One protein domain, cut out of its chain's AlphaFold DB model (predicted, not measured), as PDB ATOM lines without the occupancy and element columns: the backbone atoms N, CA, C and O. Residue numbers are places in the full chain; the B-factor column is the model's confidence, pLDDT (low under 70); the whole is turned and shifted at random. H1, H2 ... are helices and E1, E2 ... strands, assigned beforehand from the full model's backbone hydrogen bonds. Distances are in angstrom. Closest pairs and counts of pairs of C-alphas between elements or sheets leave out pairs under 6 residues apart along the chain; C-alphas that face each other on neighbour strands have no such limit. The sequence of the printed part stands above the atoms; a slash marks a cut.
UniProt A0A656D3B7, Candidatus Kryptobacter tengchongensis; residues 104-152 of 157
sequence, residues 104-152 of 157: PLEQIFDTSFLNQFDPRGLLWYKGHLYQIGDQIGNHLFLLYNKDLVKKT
ATOM      1  N   PRO A 104       6.960 -27.433  34.794       97.50
ATOM      2  CA  PRO A 104       6.997 -26.122  34.158       97.50
ATOM      3  C   PRO A 104       8.388 -25.828  33.574       97.50
ATOM      4  O   PRO A 104       9.413 -26.113  34.198       97.50
ATOM      5  N   LEU A 105       8.425 -25.273  32.368       97.50
ATOM      6  CA  LEU A 105       9.633 -25.055  31.572       97.50
ATOM      7  C   LEU A 105      10.160 -23.622  31.689       97.50
ATOM      8  O   LEU A 105      11.340 -23.393  31.433       97.50
ATOM      9  N   GLU A 106       9.340 -22.665  32.124       96.19
ATOM     10  CA  GLU A 106       9.736 -21.260  32.302       96.19
ATOM     11  C   GLU A 106      10.750 -21.048  33.440       96.19
ATOM     12  O   GLU A 106      11.347 -19.982  33.554       96.19
ATOM     13  N   GLN A 107      10.962 -22.068  34.276       92.81
ATOM     14  CA  GLN A 107      12.015 -22.089  35.297       92.81
ATOM     15  C   GLN A 107      13.321 -22.720  34.789       92.81
ATOM     16  O   GLN A 107      14.357 -22.596  35.439       92.81
ATOM     17  N   ILE A 108      13.266 -23.423  33.655       95.19
ATOM     18  CA  ILE A 108      14.403 -24.121  33.043       95.19
ATOM     19  C   ILE A 108      15.013 -23.259  31.936       95.19
ATOM     20  O   ILE A 108      16.235 -23.201  31.801       95.19
ATOM     21  N   PHE A 109      14.168 -22.587  31.156       96.31
ATOM     22  CA  PHE A 109      14.574 -21.766  30.024       96.31
ATOM     23  C   PHE A 109      14.277 -20.292  30.278       96.31
ATOM     24  O   PHE A 109      13.161 -19.927  30.647       96.31
ATOM     25  N   ASP A 110      15.274 -19.442  30.043       95.50
ATOM     26  CA  ASP A 110      15.110 -17.999  30.171       95.50
ATOM     27  C   ASP A 110      14.307 -17.391  29.008       95.50
ATOM     28  O   ASP A 110      14.094 -17.991  27.950       95.50
ATOM     29  N   THR A 111      13.871 -16.145  29.191       94.88
ATOM     30  CA  THR A 111      13.096 -15.414  28.183       94.88
ATOM     31  C   THR A 111      13.866 -15.218  26.872       94.88
ATOM     32  O   THR A 111      13.252 -15.175  25.810       94.88
ATOM     33  N   SER A 112      15.201 -15.125  26.905       97.06
ATOM     34  CA  SER A 112      16.016 -14.979  25.692       97.06
ATOM     35  C   SER A 112      16.007 -16.254  24.849       97.06
ATOM     36  O   SER A 112      16.033 -16.180  23.620       97.06
ATOM     37  N   PHE A 113      15.974 -17.423  25.483       96.69
ATOM     38  CA  PHE A 113      15.785 -18.699  24.811       96.69
ATOM     39  C   PHE A 113      14.367 -18.814  24.253       96.69
ATOM     40  O   PHE A 113      14.192 -19.088  23.068       96.69
ATOM     41  N   LEU A 114      13.355 -18.540  25.079       96.81
ATOM     42  CA  LEU A 114      11.949 -18.682  24.689       96.81
ATOM     43  C   LEU A 114      11.552 -17.750  23.535       96.81
ATOM     44  O   LEU A 114      10.804 -18.160  22.652       96.81
ATOM     45  N   ASN A 115      12.112 -16.540  23.475       96.50
ATOM     46  CA  ASN A 115      11.855 -15.581  22.395       96.50
ATOM     47  C   ASN A 115      12.404 -16.010  21.021       96.50
ATOM     48  O   ASN A 115      12.129 -15.340  20.027       96.50
ATOM     49  N   GLN A 116      13.179 -17.098  20.939       96.00
ATOM     50  CA  GLN A 116      13.624 -17.670  19.661       96.00
ATOM     51  C   GLN A 116      12.535 -18.514  18.984       96.00
ATOM     52  O   GLN A 116      12.672 -18.858  17.810       96.00
ATOM     53  N   PHE A 117      11.463 -18.848  19.706       95.56
ATOM     54  CA  PHE A 117      10.357 -19.654  19.204       95.56
ATOM     55  C   PHE A 117       9.187 -18.774  18.770       95.56
ATOM     56  O   PHE A 117       8.949 -17.692  19.309       95.56
ATOM     57  N   ASP A 118       8.409 -19.269  17.808       95.12
ATOM     58  CA  ASP A 118       7.104 -18.688  17.511       95.12
ATOM     59  C   ASP A 118       6.201 -18.825  18.754       95.12
ATOM     60  O   ASP A 118       6.115 -19.924  19.312       95.12
ATOM     61  N   PRO A 119       5.498 -17.761  19.193       94.06
ATOM     62  CA  PRO A 119       4.644 -17.818  20.379       94.06
ATOM     63  C   PRO A 119       3.590 -18.932  20.341       94.06
ATOM     64  O   PRO A 119       3.215 -19.447  21.389       94.06
ATOM     65  N   ARG A 120       3.135 -19.348  19.151       92.75
ATOM     66  CA  ARG A 120       2.184 -20.462  18.973       92.75
ATOM     67  C   ARG A 120       2.797 -21.824  19.303       92.75
ATOM     68  O   ARG A 120       2.060 -22.770  19.560       92.75
ATOM     69  N   GLY A 121       4.125 -21.932  19.278       94.19
ATOM     70  CA  GLY A 121       4.867 -23.107  19.726       94.19
ATOM     71  C   GLY A 121       5.079 -23.152  21.242       94.19
ATOM     72  O   GLY A 121       5.482 -24.188  21.758       94.19
ATOM     73  N   LEU A 122       4.807 -22.069  21.974       96.50
ATOM     74  CA  LEU A 122       4.939 -22.021  23.431       96.50
ATOM     75  C   LEU A 122       3.587 -22.324  24.082       96.50
ATOM     76  O   LEU A 122       2.721 -21.455  24.183       96.50
ATOM     77  N   LEU A 123       3.390 -23.568  24.524       96.25
ATOM     78  CA  LEU A 123       2.117 -23.985  25.105       96.25
ATOM     79  C   LEU A 123       2.049 -23.637  26.593       96.25
ATOM     80  O   LEU A 123       2.572 -24.356  27.452       96.25
ATOM     81  N   TRP A 124       1.335 -22.555  26.881       97.12
ATOM     82  CA  TRP A 124       0.979 -22.155  28.233       97.12
ATOM     83  C   TRP A 124      -0.337 -22.809  28.656       97.12
ATOM     84  O   TRP A 124      -1.360 -22.662  27.987       97.12
ATOM     85  N   TYR A 125      -0.329 -23.500  29.792       97.38
ATOM     86  CA  TYR A 125      -1.517 -24.097  30.396       97.38
ATOM     87  C   TYR A 125      -1.524 -23.793  31.894       97.38
ATOM     88  O   TYR A 125      -0.507 -23.932  32.564       97.38
ATOM     89  N   LYS A 126      -2.657 -23.296  32.409       96.56
ATOM     90  CA  LYS A 126      -2.817 -22.871  33.817       96.56
ATOM     91  C   LYS A 126      -1.701 -21.940  34.340       96.56
ATOM     92  O   LYS A 126      -1.326 -22.005  35.502       96.56
ATOM     93  N   GLY A 127      -1.194 -21.049  33.484       96.50
ATOM     94  CA  GLY A 127      -0.169 -20.063  33.855       96.50
ATOM     95  C   GLY A 127       1.277 -20.565  33.808       96.50
ATOM     96  O   GLY A 127       2.177 -19.782  34.090       96.50
ATOM     97  N   HIS A 128       1.507 -21.816  33.403       98.06
ATOM     98  CA  HIS A 128       2.833 -22.423  33.293       98.06
ATOM     99  C   HIS A 128       3.126 -22.864  31.857       98.06
ATOM    100  O   HIS A 128       2.213 -23.238  31.113       98.06
ATOM    101  N   LEU A 129       4.397 -22.819  31.456       98.25
ATOM    102  CA  LEU A 129       4.847 -23.295  30.153       98.25
ATOM    103  C   LEU A 129       5.148 -24.787  30.266       98.25
ATOM    104  O   LEU A 129       6.078 -25.172  30.962       98.25
ATOM    105  N   TYR A 130       4.406 -25.636  29.562       97.81
ATOM    106  CA  TYR A 130       4.589 -27.093  29.664       97.81
ATOM    107  C   TYR A 130       5.175 -27.740  28.412       97.81
ATOM    108  O   TYR A 130       5.628 -28.882  28.467       97.81
ATOM    109  N   GLN A 131       5.186 -27.030  27.285       96.81
ATOM    110  CA  GLN A 131       5.742 -27.546  26.042       96.81
ATOM    111  C   GLN A 131       6.323 -26.419  25.188       96.81
ATOM    112  O   GLN A 131       5.725 -25.352  25.049       96.81
ATOM    113  N   ILE A 132       7.472 -26.709  24.581       97.00
ATOM    114  CA  ILE A 132       8.086 -25.915  23.517       97.00
ATOM    115  C   ILE A 132       8.000 -26.757  22.242       97.00
ATOM    116  O   ILE A 132       8.626 -27.810  22.142       97.00
ATOM    117  N   GLY A 133       7.159 -26.332  21.306       93.56
ATOM    118  CA  GLY A 133       6.926 -27.006  20.037       93.56
ATOM    119  C   GLY A 133       8.020 -26.690  19.025       93.56
ATOM    120  O   GLY A 133       8.291 -25.528  18.732       93.56
ATOM    121  N   ASP A 134       8.607 -27.733  18.448       89.44
ATOM    122  CA  ASP A 134       9.505 -27.636  17.294       89.44
ATOM    123  C   ASP A 134       8.739 -27.606  15.957       89.44
ATOM    124  O   ASP A 134       9.309 -27.322  14.906       89.44
ATOM    125  N   GLN A 135       7.437 -27.902  16.001       88.19
ATOM    126  CA  GLN A 135       6.531 -27.920  14.861       88.19
ATOM    127  C   GLN A 135       5.204 -27.262  15.244       88.19
ATOM    128  O   GLN A 135       4.631 -27.553  16.294       88.19
ATOM    129  N   ILE A 136       4.693 -26.410  14.356       85.06
ATOM    130  CA  ILE A 136       3.319 -25.900  14.407       85.06
ATOM    131  C   ILE A 136       2.558 -26.630  13.306       85.06
ATOM    132  O   ILE A 136       2.924 -26.540  12.134       85.06
ATOM    133  N   GLY A 137       1.542 -27.401  13.679       79.00
ATOM    134  CA  GLY A 137       0.874 -28.307  12.752       79.00
ATOM    135  C   GLY A 137      -0.536 -28.685  13.183       79.00
ATOM    136  O   GLY A 137      -1.178 -27.972  13.949       79.00
ATOM    137  N   ASN A 138      -1.011 -29.816  12.652       75.81
ATOM    138  CA  ASN A 138      -2.391 -30.294  12.784       75.81
ATOM    139  C   ASN A 138      -3.446 -29.327  12.205       75.81
ATOM    140  O   ASN A 138      -4.599 -29.291  12.631       75.81
ATOM    141  N   HIS A 139      -3.044 -28.529  11.215       82.56
ATOM    142  CA  HIS A 139      -3.972 -27.712  10.447       82.56
ATOM    143  C   HIS A 139      -4.822 -28.612   9.547       82.56
ATOM    144  O   HIS A 139      -4.301 -29.469   8.830       82.56
ATOM    145  N   LEU A 140      -6.137 -28.405   9.581       85.00
ATOM    146  CA  LEU A 140      -7.061 -29.091   8.691       85.00
ATOM    147  C   LEU A 140      -6.955 -28.481   7.293       85.00
ATOM    148  O   LEU A 140      -7.157 -27.283   7.110       85.00
ATOM    149  N   PHE A 141      -6.660 -29.328   6.311       85.25
ATOM    150  CA  PHE A 141      -6.642 -28.952   4.905       85.25
ATOM    151  C   PHE A 141      -7.637 -29.806   4.130       85.25
ATOM    152  O   PHE A 141      -7.678 -31.027   4.284       85.25
ATOM    153  N   LEU A 142      -8.400 -29.169   3.245       86.88
ATOM    154  CA  LEU A 142      -9.184 -29.877   2.245       86.88
ATOM    155  C   LEU A 142      -8.287 -30.204   1.047       86.88
ATOM    156  O   LEU A 142      -7.889 -29.315   0.294       86.88
ATOM    157  N   LEU A 143      -7.985 -31.487   0.860       88.50
ATOM    158  CA  LEU A 143      -7.278 -31.983  -0.320       88.50
ATOM    159  C   LEU A 143      -8.282 -32.614  -1.287       88.50
ATOM    160  O   LEU A 143      -9.124 -33.412  -0.881       88.50
ATOM    161  N   TYR A 144      -8.181 -32.287  -2.574       89.62
ATOM    162  CA  TYR A 144      -9.011 -32.892  -3.615       89.62
ATOM    163  C   TYR A 144      -8.202 -33.172  -4.883       89.62
ATOM    164  O   TYR A 144      -7.201 -32.514  -5.171       89.62
ATOM    165  N   ASN A 145      -8.662 -34.149  -5.662       93.56
ATOM    166  CA  ASN A 145      -8.081 -34.470  -6.960       93.56
ATOM    167  C   ASN A 145      -8.703 -33.579  -8.050       93.56
ATOM    168  O   ASN A 145      -9.904 -33.666  -8.316       93.56
ATOM    169  N   LYS A 146      -7.879 -32.748  -8.699       90.62
ATOM    170  CA  LYS A 146      -8.305 -31.801  -9.746       90.62
ATOM    171  C   LYS A 146      -8.825 -32.474 -11.021       90.62
ATOM    172  O   LYS A 146      -9.612 -31.861 -11.737       90.62
ATOM    173  N   ASP A 147      -8.451 -33.726 -11.277       93.75
ATOM    174  CA  ASP A 147      -8.974 -34.488 -12.417       93.75
ATOM    175  C   ASP A 147     -10.421 -34.939 -12.174       93.75
ATOM    176  O   ASP A 147     -11.218 -35.035 -13.108       93.75
ATOM    177  N   LEU A 148     -10.767 -35.181 -10.904       91.31
ATOM    178  CA  LEU A 148     -12.087 -35.650 -10.483       91.31
ATOM    179  C   LEU A 148     -13.037 -34.496 -10.139       91.31
ATOM    180  O   LEU A 148     -14.239 -34.599 -10.369       91.31
ATOM    181  N   VAL A 149     -12.512 -33.387  -9.613       89.50
ATOM    182  CA  VAL A 149     -13.304 -32.222  -9.195       89.50
ATOM    183  C   VAL A 149     -12.887 -31.001 -10.009       89.50
ATOM    184  O   VAL A 149     -11.912 -30.321  -9.696       89.50
ATOM    185  N   LYS A 150     -13.657 -30.705 -11.066       84.25
ATOM    186  CA  LYS A 150     -13.374 -29.592 -11.994       84.25
ATOM    187  C   LYS A 150     -13.801 -28.214 -11.487       84.25
ATOM    188  O   LYS A 150     -13.331 -27.205 -12.005       84.25
ATOM    189  N   LYS A 151     -14.701 -28.158 -10.506       81.25
ATOM    190  CA  LYS A 151     -15.146 -26.918  -9.868       81.25
ATOM    191  C   LYS A 151     -15.303 -27.172  -8.376       81.25
ATOM    192  O   LYS A 151     -16.130 -27.988  -7.981       81.25
ATOM    193  N   THR A 152     -14.500 -26.492  -7.569       71.44
ATOM    194  CA  THR A 152     -14.688 -26.461  -6.118       71.44
ATOM    195  C   THR A 152     -15.881 -25.568  -5.795       71.44
ATOM    196  O   THR A 152     -16.098 -24.550  -6.459       71.44
TER     197      THR A 152
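What this domain is: This is residues 104 to 152 of the 157 residues of a protein of Candidatus Kryptobacter tengchongensis (UniProt A0A656D3B7). There is little regular structure: a small head holds the short helix H1 and the hairpin E1-E2, and a long tail, of which residues 138 to 143 and 145 to 151 stick out, makes the length. The printed part has 49 residues, with H1, E1 and E2 in that order along the chain; the class is mixed, and the named elements hold only 13 residues. It is extended, radius of gyration of the C-alphas 18.1 A, spanning 54 by 22 by 12 A.

Where its parts are: Find C-alpha 111 at (13.096, -15.414, 28.183), where H1 begins, residues 111 to 114. E1 is residues 122 to 125, 9.7 A long. E2, residues 128 to 132, 11.6 A, ends at C-alpha 132 (8.086, -25.915, 23.517).

How they stand to each other: E1 and E2 form an antiparallel hairpin at 146 degrees; look at N 125 and O 128, 2.9 A apart, within hydrogen-bond range. The closest C-alphas of H1 and E1, Leu 114 and Leu 122, are 7.9 A apart. H1 and E2 are only just apart, closest C-alphas 8.3 A. H1 is too short for an O i to N i+4 pair; its one O i to N i+3 pair is within range.

The domain as a whole: C-alphas 107 and 150, the two farthest apart, lie 54.2 A from each other. The printed part has no cut, no link is long, and no printed residue is under 70 in pLDDT.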